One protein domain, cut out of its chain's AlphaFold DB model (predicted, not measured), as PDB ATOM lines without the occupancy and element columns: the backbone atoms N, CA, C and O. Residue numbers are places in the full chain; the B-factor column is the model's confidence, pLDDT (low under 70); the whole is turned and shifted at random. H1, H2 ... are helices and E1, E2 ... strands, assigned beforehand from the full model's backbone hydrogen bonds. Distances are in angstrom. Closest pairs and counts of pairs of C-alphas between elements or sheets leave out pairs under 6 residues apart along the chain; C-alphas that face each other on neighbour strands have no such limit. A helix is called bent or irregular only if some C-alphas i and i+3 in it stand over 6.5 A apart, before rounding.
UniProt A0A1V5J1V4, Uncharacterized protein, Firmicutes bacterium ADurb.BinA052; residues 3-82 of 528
ATOM      1  N   THR A   3     133.582 188.455 172.373       65.12
ATOM      2  CA  THR A   3     134.417 187.341 172.852       65.12
ATOM      3  C   THR A   3     133.786 186.047 172.373       65.12
ATOM      4  O   THR A   3     132.672 185.766 172.795       65.12
ATOM      5  N   LEU A   4     134.461 185.296 171.506       67.31
ATOM      6  CA  LEU A   4     133.988 184.042 170.919       67.31
ATOM      7  C   LEU A   4     134.754 182.865 171.534       67.31
ATOM      8  O   LEU A   4     135.980 182.892 171.594       67.31
ATOM      9  N   LYS A   5     134.056 181.820 171.981       57.53
ATOM     10  CA  LYS A   5     134.691 180.541 172.335       57.53
ATOM     11  C   LYS A   5     134.864 179.685 171.080       57.53
ATOM     12  O   LYS A   5     133.903 179.525 170.334       57.53
ATOM     13  N   ASP A   6     136.069 179.138 170.905       52.38
ATOM     14  CA  ASP A   6     136.426 178.147 169.876       52.38
ATOM     15  C   ASP A   6     136.072 178.559 168.435       52.38
ATOM     16  O   ASP A   6     135.435 177.804 167.707       52.38
ATOM     17  N   ALA A   7     136.486 179.762 168.023       57.59
ATOM     18  CA  ALA A   7     136.170 180.311 166.706       57.59
ATOM     19  C   ALA A   7     137.431 180.604 165.873       57.59
ATOM     20  O   ALA A   7     138.379 181.215 166.371       57.59
ATOM     21  N   ASP A   8     137.411 180.191 164.605       57.34
ATOM     22  CA  ASP A   8     138.385 180.549 163.566       57.34
ATOM     23  C   ASP A   8     137.670 181.482 162.578       57.34
ATOM     24  O   ASP A   8     136.945 181.019 161.700       57.34
ATOM     25  N   VAL A   9     137.755 182.797 162.815       62.06
ATOM     26  CA  VAL A   9     136.992 183.816 162.067       62.06
ATOM     27  C   VAL A   9     137.941 184.751 161.346       62.06
ATOM     28  O   VAL A   9     138.901 185.243 161.944       62.06
ATOM     29  N   GLN A  10     137.665 185.024 160.073       59.59
ATOM     30  CA  GLN A  10     138.471 185.941 159.273       59.59
ATOM     31  C   GLN A  10     137.947 187.384 159.409       59.59
ATOM     32  O   GLN A  10     136.739 187.596 159.513       59.59
ATOM     33  N   PRO A  11     138.826 188.405 159.402       54.72
ATOM     34  CA  PRO A  11     138.441 189.801 159.632       54.72
ATOM     35  C   PRO A  11     137.555 190.409 158.532       54.72
ATOM     36  O   PRO A  11     136.991 191.471 158.761       54.72
ATOM     37  N   GLU A  12     137.417 189.758 157.373       55.75
ATOM     38  CA  GLU A  12     136.581 190.234 156.255       55.75
ATOM     39  C   GLU A  12     135.148 189.659 156.278       55.75
ATOM     40  O   GLU A  12     134.334 189.976 155.411       55.75
ATOM     41  N   GLU A  13     134.812 188.817 157.260       67.50
ATOM     42  CA  GLU A  13     133.492 188.189 157.366       67.50
ATOM     43  C   GLU A  13     132.507 189.038 158.188       67.50
ATOM     44  O   GLU A  13     132.848 189.654 159.199       67.50
ATOM     45  N   SER A  14     131.238 189.047 157.777       71.38
ATOM     46  CA  SER A  14     130.144 189.524 158.632       71.38
ATOM     47  C   SER A  14     129.648 188.383 159.517       71.38
ATOM     48  O   SER A  14     129.552 187.239 159.070       71.38
ATOM     49  N   LEU A  15     129.305 188.689 160.766       75.75
ATOM     50  CA  LEU A  15     128.716 187.742 161.708       75.75
ATOM     51  C   LEU A  15     127.281 188.126 162.052       75.75
ATOM     52  O   LEU A  15     126.966 189.295 162.268       75.75
ATOM     53  N   VAL A  16     126.440 187.113 162.205       79.31
ATOM     54  CA  VAL A  16     125.107 187.221 162.793       79.31
ATOM     55  C   VAL A  16     125.152 186.628 164.193       79.31
ATOM     56  O   VAL A  16     125.451 185.448 164.371       79.31
ATOM     57  N   LEU A  17     124.853 187.445 165.198       77.94
ATOM     58  CA  LEU A  17     124.701 187.019 166.584       77.94
ATOM     59  C   LEU A  17     123.210 186.882 166.896       77.94
ATOM     60  O   LEU A  17     122.462 187.849 166.768       77.94
ATOM     61  N   SER A  18     122.783 185.702 167.341       76.94
ATOM     62  CA  SER A  18     121.390 185.454 167.723       76.94
ATOM     63  C   SER A  18     121.296 184.798 169.095       76.94
ATOM     64  O   SER A  18     122.090 183.921 169.450       76.94
ATOM     65  N   ALA A  19     120.296 185.214 169.872       72.31
ATOM     66  CA  ALA A  19     119.952 184.579 171.143       72.31
ATOM     67  C   ALA A  19     119.254 183.223 170.941       72.31
ATOM     68  O   ALA A  19     119.218 182.400 171.856       72.31
ATOM     69  N   THR A  20     118.712 182.972 169.742       74.38
ATOM     70  CA  THR A  20     118.048 181.711 169.393       74.38
ATOM     71  C   THR A  20     118.842 180.941 168.335       74.38
ATOM     72  O   THR A  20     119.456 181.549 167.458       74.38
ATOM     73  N   PRO A  21     118.865 179.596 168.380       75.19
ATOM     74  CA  PRO A  21     119.545 178.813 167.356       75.19
ATOM     75  C   PRO A  21     118.928 179.037 165.967       75.19
ATOM     76  O   PRO A  21     117.727 178.829 165.778       75.19
ATOM     77  N   ARG A  22     119.749 179.417 164.984       74.88
ATOM     78  CA  ARG A  22     119.339 179.635 163.590       74.88
ATOM     79  C   ARG A  22     119.740 178.449 162.716       74.88
ATOM     80  O   ARG A  22     120.714 177.750 162.994       74.88
ATOM     81  N   ARG A  23     118.961 178.193 161.660       73.56
ATOM     82  CA  ARG A  23     119.293 177.168 160.658       73.56
ATOM     83  C   ARG A  23     120.096 177.815 159.527       73.56
ATOM     84  O   ARG A  23     119.660 178.855 159.043       73.56
ATOM     85  N   PRO A  24     121.183 177.188 159.049       71.88
ATOM     86  CA  PRO A  24     121.887 177.668 157.865       71.88
ATOM     87  C   PRO A  24     120.931 177.833 156.673       71.88
ATOM     88  O   PRO A  24     120.099 176.956 156.419       71.88
ATOM     89  N   GLY A  25     121.028 178.960 155.971       66.12
ATOM     90  CA  GLY A  25     120.160 179.364 154.864       66.12
ATOM     91  C   GLY A  25     118.878 180.105 155.270       66.12
ATOM     92  O   GLY A  25     118.086 180.447 154.394       66.12
ATOM     93  N   SER A  26     118.629 180.355 156.564       76.81
ATOM     94  CA  SER A  26     117.517 181.220 156.982       76.81
ATOM     95  C   SER A  26     117.834 182.697 156.746       76.81
ATOM     96  O   SER A  26     118.982 183.112 156.896       76.81
ATOM     97  N   ALA A  27     116.812 183.499 156.439       74.56
ATOM     98  CA  ALA A  27     116.940 184.955 156.425       74.56
ATOM     99  C   ALA A  27     117.319 185.480 157.821       74.56
ATOM    100  O   ALA A  27     116.902 184.905 158.833       74.56
ATOM    101  N   VAL A  28     118.101 186.561 157.854       70.62
ATOM    102  CA  VAL A  28     118.377 187.321 159.079       70.62
ATOM    103  C   VAL A  28     117.052 187.897 159.577       70.62
ATOM    104  O   VAL A  28     116.335 188.538 158.809       70.62
ATOM    105  N   GLY A  29     116.673 187.598 160.818       67.88
ATOM    106  CA  GLY A  29     115.449 188.146 161.406       67.88
ATOM    107  C   GLY A  29     115.707 189.431 162.179       67.88
ATOM    108  O   GLY A  29     116.842 189.710 162.548       67.88
ATOM    109  N   ASP A  30     114.642 190.174 162.471       65.56
ATOM    110  CA  ASP A  30     114.730 191.490 163.120       65.56
ATOM    111  C   ASP A  30     115.401 191.445 164.510       65.56
ATOM    112  O   ASP A  30     116.096 192.378 164.889       65.56
ATOM    113  N   ASP A  31     115.284 190.324 165.235       68.56
ATOM    114  CA  ASP A  31     115.934 190.117 166.542       68.56
ATOM    115  C   ASP A  31     117.428 189.723 166.447       68.56
ATOM    116  O   ASP A  31     118.092 189.521 167.469       68.56
ATOM    117  N   ASP A  32     117.967 189.549 165.235       72.25
ATOM    118  CA  ASP A  32     119.357 189.155 165.020       72.25
ATOM    119  C   ASP A  32     120.285 190.376 164.927       72.25
ATOM    120  O   ASP A  32     120.018 191.384 164.266       72.25
ATOM    121  N   ILE A  33     121.448 190.264 165.564       76.56
ATOM    122  CA  ILE A  33     122.440 191.333 165.590       76.56
ATOM    123  C   ILE A  33     123.483 191.069 164.515       76.56
ATOM    124  O   ILE A  33     124.279 190.136 164.624       76.56
ATOM    125  N   VAL A  34     123.520 191.934 163.508       75.56
ATOM    126  CA  VAL A  34     124.542 191.884 162.462       75.56
ATOM    127  C   VAL A  34     125.767 192.678 162.905       75.56
ATOM    128  O   VAL A  34     125.663 193.847 163.293       75.56
ATOM    129  N   VAL A  35     126.939 192.046 162.842       76.12
ATOM    130  CA  VAL A  35     128.228 192.659 163.163       76.12
ATOM    131  C   VAL A  35     129.195 192.476 162.000       76.12
ATOM    132  O   VAL A  35     129.577 191.356 161.675       76.12
ATOM    133  N   ALA A  36     129.633 193.583 161.407       74.75
ATOM    134  CA  ALA A  36     130.698 193.585 160.412       74.75
ATOM    135  C   ALA A  36     132.051 193.559 161.129       74.75
ATOM    136  O   ALA A  36     132.352 194.480 161.897       74.75
ATOM    137  N   LEU A  37     132.851 192.510 160.937       73.69
ATOM    138  CA  LEU A  37     134.155 192.408 161.584       73.69
ATOM    139  C   LEU A  37     135.158 193.392 160.978       73.69
ATOM    140  O   LEU A  37     135.109 193.734 159.804       73.69
ATOM    141  N   THR A  38     136.054 193.882 161.826       67.69
ATOM    142  CA  THR A  38     137.186 194.740 161.452       67.69
ATOM    143  C   THR A  38     138.514 194.130 161.874       67.69
ATOM    144  O   THR A  38     139.512 194.292 161.182       67.69
ATOM    145  N   GLU A  39     138.543 193.400 162.991       67.75
ATOM    146  CA  GLU A  39     139.717 192.649 163.440       67.75
ATOM    147  C   GLU A  39     139.266 191.342 164.098       67.75
ATOM    148  O   GLU A  39     138.332 191.335 164.901       67.75
ATOM    149  N   ALA A  40     139.961 190.242 163.821       69.69
ATOM    150  CA  ALA A  40     139.758 188.965 164.495       69.69
ATOM    151  C   ALA A  40     141.113 188.412 164.954       69.69
ATOM    152  O   ALA A  40     142.069 188.361 164.183       69.69
ATOM    153  N   SER A  41     141.218 188.049 166.234       61.81
ATOM    154  CA  SER A  41     142.435 187.496 166.831       61.81
ATOM    155  C   SER A  41     142.073 186.439 167.873       61.81
ATOM    156  O   SER A  41     141.774 186.758 169.028       61.81
ATOM    157  N   GLY A  42     142.135 185.167 167.474       70.56
ATOM    158  CA  GLY A  42     141.801 184.034 168.338       70.56
ATOM    159  C   GLY A  42     140.359 184.116 168.847       70.56
ATOM    160  O   GLY A  42     139.429 184.287 168.071       70.56
ATOM    161  N   SER A  43     140.169 184.058 170.166       69.38
ATOM    162  CA  SER A  43     138.851 184.106 170.817       69.38
ATOM    163  C   SER A  43     138.223 185.508 170.895       69.38
ATOM    164  O   SER A  43     137.252 185.714 171.627       69.38
ATOM    165  N   MET A  44     138.801 186.516 170.238       66.44
ATOM    166  CA  MET A  44     138.357 187.904 170.345       66.44
ATOM    167  C   MET A  44     138.195 188.523 168.960       66.44
ATOM    168  O   MET A  44     139.119 188.512 168.149       66.44
ATOM    169  N   ALA A  45     137.018 189.090 168.712       70.00
ATOM    170  CA  ALA A  45     136.682 189.752 167.464       70.00
ATOM    171  C   ALA A  45     136.185 191.182 167.732       70.00
ATOM    172  O   ALA A  45     135.482 191.467 168.708       70.00
ATOM    173  N   ARG A  46     136.577 192.121 166.881       73.69
ATOM    174  CA  ARG A  46     136.111 193.507 166.876       73.69
ATOM    175  C   ARG A  46     135.358 193.754 165.588       73.69
ATOM    176  O   ARG A  46     135.720 193.233 164.542       73.69
ATOM    177  N   GLY A  47     134.300 194.539 165.697       70.69
ATOM    178  CA  GLY A  47     133.418 194.816 164.585       70.69
ATOM    179  C   GLY A  47     132.453 195.943 164.899       70.69
ATOM    180  O   GLY A  47     132.305 196.345 166.061       70.69
ATOM    181  N   ILE A  48     131.831 196.443 163.842       70.25
ATOM    182  CA  ILE A  48     130.808 197.482 163.868       70.25
ATOM    183  C   ILE A  48     129.453 196.787 163.869       70.25
ATOM    184  O   ILE A  48     129.191 195.914 163.045       70.25
ATOM    185  N   VAL A  49     128.603 197.162 164.817       73.12
ATOM    186  CA  VAL A  49     127.264 196.592 164.945       73.12
ATOM    187  C   VAL A  49     126.295 197.411 164.101       73.12
ATOM    188  O   VAL A  49     126.200 198.622 164.288       73.12
ATOM    189  N   ALA A  50     125.603 196.758 163.169       65.25
ATOM    190  CA  ALA A  50     124.692 197.413 162.230       65.25
ATOM    191  C   ALA A  50     123.230 197.420 162.718       65.25
ATOM    192  O   ALA A  50     122.465 198.300 162.330       65.25
ATOM    193  N   SER A  51     122.840 196.475 163.584       65.38
ATOM    194  CA  SER A  51     121.454 196.363 164.065       65.38
ATOM    195  C   SER A  51     121.167 197.272 165.278       65.38
ATOM    196  O   SER A  51     121.945 197.268 166.239       65.38
ATOM    197  N   PRO A  52     120.031 197.998 165.301       56.78
ATOM    198  CA  PRO A  52     119.610 198.831 166.435       56.78
ATOM    199  C   PRO A  52     119.306 198.020 167.708       56.78
ATOM    200  O   PRO A  52     119.550 198.505 168.814       56.78
ATOM    201  N   ASP A  53     118.866 196.766 167.569       60.75
ATOM    202  CA  ASP A  53     118.470 195.898 168.688       60.75
ATOM    203  C   ASP A  53     119.646 195.271 169.453       60.75
ATOM    204  O   ASP A  53     119.470 194.557 170.438       60.75
ATOM    205  N   ALA A  54     120.883 195.614 169.093       60.53
ATOM    206  CA  ALA A  54     122.074 195.127 169.783       60.53
ATOM    207  C   ALA A  54     122.159 195.505 171.273       60.53
ATOM    208  O   ALA A  54     122.889 194.874 172.041       60.53
ATOM    209  N   TYR A  55     121.396 196.516 171.694       61.28
ATOM    210  CA  TYR A  55     121.339 196.989 173.078       61.28
ATOM    211  C   TYR A  55     120.368 196.190 173.957       61.28
ATOM    212  O   TYR A  55     120.432 196.304 175.182       61.28
ATOM    213  N   SER A  56     119.496 195.353 173.388       59.50
ATOM    214  CA  SER A  56     118.583 194.501 174.166       59.50
ATOM    215  C   SER A  56     119.196 193.130 174.483       59.50
ATOM    216  O   SER A  56     118.890 192.541 175.523       59.50
ATOM    217  N   ALA A  57     120.146 192.658 173.669       64.62
ATOM    218  CA  ALA A  57     120.802 191.376 173.890       64.62
ATOM    219  C   ALA A  57     121.670 191.370 175.157       64.62
ATOM    220  O   ALA A  57     122.566 192.196 175.351       64.62
ATOM    221  N   THR A  58     121.405 190.398 176.027       62.34
ATOM    222  CA  THR A  58     122.166 190.132 177.249       62.34
ATOM    223  C   THR A  58     122.450 188.633 177.340       62.34
ATOM    224  O   THR A  58     121.560 187.816 177.130       62.34
ATOM    225  N   GLY A  59     123.698 188.260 177.636       70.88
ATOM    226  CA  GLY A  59     124.101 186.855 177.782       70.88
ATOM    227  C   GLY A  59     125.035 186.337 176.685       70.88
ATOM    228  O   GLY A  59     125.755 187.106 176.049       70.88
ATOM    229  N   GLU A  60     125.096 185.010 176.556       78.19
ATOM    230  CA  GLU A  60     125.902 184.293 175.558       78.19
ATOM    231  C   GLU A  60     125.047 184.111 174.292       78.19
ATOM    232  O   GLU A  60     123.954 183.554 174.348       78.19
ATOM    233  N   LEU A  61     125.521 184.647 173.172       82.38
ATOM    234  CA  LEU A  61     124.868 184.648 171.864       82.38
ATOM    235  C   LEU A  61     125.549 183.626 170.958       82.38
ATOM    236  O   LEU A  61     126.774 183.494 170.979       82.38
ATOM    237  N   ALA A  62     124.774 182.928 170.132       81.19
ATOM    238  CA  ALA A  62     125.324 182.076 169.085       81.19
ATOM    239  C   ALA A  62     125.744 182.947 167.891       81.19
ATOM    240  O   ALA A  62     124.957 183.765 167.419       81.19
ATOM    241  N   ALA A  63     126.976 182.772 167.420       80.12
ATOM    242  CA  ALA A  63     127.568 183.495 166.303       80.12
ATOM    243  C   ALA A  63     127.571 182.628 165.044       80.12
ATOM    244  O   ALA A  63     128.105 181.520 165.057       80.12
ATOM    245  N   TYR A  64     127.013 183.145 163.956       80.88
ATOM    246  CA  TYR A  64     126.948 182.504 162.646       80.88
ATOM    247  C   TYR A  64     127.674 183.371 161.613       80.88
ATOM    248  O   TYR A  64     127.599 184.595 161.689       80.88
ATOM    249  N   ALA A  65     128.350 182.754 160.645       79.81
ATOM    250  CA  ALA A  65     128.901 183.461 159.490       79.81
ATOM    251  C   ALA A  65     127.751 183.968 158.615       79.81
ATOM    252  O   ALA A  65     126.719 183.307 158.528       79.81
ATOM    253  N   MET A  66     127.905 185.117 157.970       77.38
ATOM    254  CA  MET A  66     126.952 185.592 156.968       77.38
ATOM    255  C   MET A  66     127.387 185.152 155.571       77.38
ATOM    256  O   MET A  66     128.538 185.360 155.196       77.38
ATOM    257  N   ASP A  67     126.457 184.594 154.796       73.25
ATOM    258  CA  ASP A  67     126.650 184.288 153.375       73.25
ATOM    259  C   ASP A  67     125.626 185.101 152.567       73.25
ATOM    260  O   ASP A  67     124.433 184.772 152.500       73.25
ATOM    261  N   GLY A  68     126.064 186.257 152.061       72.06
ATOM    262  CA  GLY A  68     125.179 187.271 151.478       72.06
ATOM    263  C   GLY A  68     124.186 187.839 152.502       72.06
ATOM    264  O   GLY A  68     124.592 188.393 153.517       72.06
ATOM    265  N   GLU A  69     122.882 187.696 152.239       70.50
ATOM    266  CA  GLU A  69     121.782 188.124 153.132       70.50
ATOM    267  C   GLU A  69     121.235 186.984 154.021       70.50
ATOM    268  O   GLU A  69     120.181 187.118 154.650       70.50
ATOM    269  N   THR A  70     121.915 185.833 154.067       75.81
ATOM    270  CA  THR A  70     121.441 184.650 154.802       75.81
ATOM    271  C   THR A  70     122.402 184.204 155.896       75.81
ATOM    272  O   THR A  70     123.613 184.421 155.829       75.81
ATOM    273  N   VAL A  71     121.846 183.566 156.928       79.50
ATOM    274  CA  VAL A  71     122.614 182.993 158.036       79.50
ATOM    275  C   VAL A  71     123.365 181.757 157.539       79.50
ATOM    276  O   VAL A  71     122.751 180.800 157.076       79.50
ATOM    277  N   GLY A  72     124.687 181.765 157.645       78.56
ATOM    278  CA  GLY A  72     125.586 180.677 157.271       78.56
ATOM    279  C   GLY A  72     125.851 179.688 158.412       78.56
ATOM    280  O   GLY A  72     124.988 179.401 159.245       78.56
ATOM    281  N   SER A  73     127.052 179.107 158.433       78.50
ATOM    282  CA  SER A  73     127.457 178.121 159.444       78.50
ATOM    283  C   SER A  73     127.650 178.743 160.827       78.50
ATOM    284  O   SER A  73     128.049 179.897 160.944       78.50
ATOM    285  N   LEU A  74     127.414 177.960 161.885       78.69
ATOM    286  CA  LEU A  74     127.742 178.352 163.256       78.69
ATOM    287  C   LEU A  74     129.266 178.461 163.409       78.69
ATOM    288  O   LEU A  74     129.985 177.502 163.139       78.69
ATOM    289  N   VAL A  75     129.723 179.622 163.861       77.31
ATOM    290  CA  VAL A  75     131.135 179.990 164.018       77.31
ATOM    291  C   VAL A  75     131.574 179.913 165.482       77.31
ATOM    292  O   VAL A  75     132.731 179.628 165.763       77.31
ATOM    293  N   GLY A  76     130.657 180.132 166.429       75.50
ATOM    294  CA  GLY A  76     130.956 180.004 167.854       75.50
ATOM    295  C   GLY A  76     129.833 180.511 168.751       75.50
ATOM    296  O   GLY A  76     128.737 180.816 168.287       75.50
ATOM    297  N   ALA A  77     130.107 180.616 170.049       75.94
ATOM    298  CA  ALA A  77     129.224 181.270 171.013       75.94
ATOM    299  C   ALA A  77     130.007 182.327 171.793       75.94
ATOM    300  O   ALA A  77     131.180 182.124 172.124       75.94
ATOM    301  N   GLY A  78     129.383 183.470 172.060       74.44
ATOM    302  CA  GLY A  78     130.108 184.610 172.581       74.44
ATOM    303  C   GLY A  78     129.264 185.711 173.186       74.44
ATOM    304  O   GLY A  78     128.050 185.758 173.028       74.44
ATOM    305  N   ARG A  79     129.920 186.623 173.902       77.75
ATOM    306  CA  ARG A  79     129.263 187.795 174.489       77.75
ATOM    307  C   ARG A  79     129.594 189.041 173.680       77.75
ATOM    308  O   ARG A  79     130.762 189.286 173.371       77.75
ATOM    309  N   LEU A  80     128.565 189.835 173.392       78.50
ATOM    310  CA  LEU A  80     128.704 191.169 172.823       78.50
ATOM    311  C   LEU A  80     128.968 192.184 173.943       78.50
ATOM    312  O   LEU A  80     128.201 192.283 174.899       78.50
ATOM    313  N   VAL A  81     130.059 192.933 173.816       73.62
ATOM    314  CA  VAL A  81     130.438 194.034 174.709       73.62
ATOM    315  C   VAL A  81     130.432 195.328 173.903       73.62
ATOM    316  O   VAL A  81     131.207 195.484 172.949       73.62
ATOM    317  N   LEU A  82     129.539 196.238 174.284       76.75
ATOM    318  CA  LEU A  82     129.362 197.560 173.690       76.75
ATOM    319  C   LEU A  82     129.985 198.606 174.637       76.75
ATOM    320  O   LEU A  82     129.467 198.779 175.744       76.75
TER     321      LEU A  82
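Overview. This is residues 3 to 82 of the 528 residues of an uncharacterized protein of Firmicutes bacterium ADurb.BinA052 (UniProt A0A1V5J1V4). One antiparallel sheet of six strands curls round on itself into a small, nearly closed barrel, with its edge strands E1 and E4 coming near each other at Thr 3 and Met 44. E3 and E6 bend sharply, the one-turn helix H1 sits beside the strands near the start of E3, and the long loop of residues 19 to 32 and the E3 to E4 turn make the two ends of the longest axis. The printed part has 80 residues, with one named helix and six named strands in the order E1 E2 E3 E4 H1 E5 E6; the sheet's order is E1 E6 E5 E2 E3 E4, and the class is mostly strand. The whole is compact, with a radius of gyration of the C-alphas of 11.0 A and spans of 28 by 24 by 19 A.

Arrangement. The strongly twisted sheet has as inner strands E6, residues 70 to 80, E5, residues 61 to 67, E2, residues 14 to 18, and E3, residues 33 to 41. Its edge strands are E1, residues 3 to 5, and E4, residues 44 to 49. It is a folded sheet, bent back on itself into two leaves: E1 and E6 face E2, E3 and E4, with E5 as the hinge. E5 and E6 form a hairpin, with N 72 and O 65 at 2.7 A. E5 and E2 are antiparallel, with N 64 and O 16 at 2.8 A. E2, E3 and E4 form a meander, each strand the antiparallel neighbour of the one before; N 15 and O 35 are 2.8 A apart, and N 46 and O 39 are 2.8 A apart. E1 and E6 are antiparallel, with N 5 and O 77 at 2.9 A. Across the fold, the closest C-alphas of E1 and E4, those of Thr 3 and Met 44, are 4.7 A apart. E3 and E6 are apart. H1, residues 52 to 55, is on the sheet at a height of 8.7 A, only just over none of the strands, with 2 of its C-alphas falling on E3. The closest C-alphas of H1 and E3 are those of Ala 54 and Ile 33, 5.7 A. H1 is too short for any O i to N i+4 pair.

Along the chain. E6 measures 20.5 A and bends by 96 degrees at residue 73; E3 measures 20.4 A and bends by 79 degrees at residue 38. E5 measures 18.6 A, E4 15.1 A, E2 13.3 A and E1 6.8 A. H1 is irregular, with C-alphas 52 and 55 at 7.1 A. E1 begins at C-alpha 3, (134.417, 187.341, 172.852), and E6 ends at C-alpha 80, (128.704, 191.169, 172.823).

Size, cuts and confidence. The two C-alphas farthest apart, those of Asp 30 and Gly 42, are 28.6 A apart. The printed part has no cut. The link E2 to E3, 14 residues, is long. Mean pLDDT of the printed part is 70.7; 30 residues are under 70, among them residues 3 to 13 and 50 to 58.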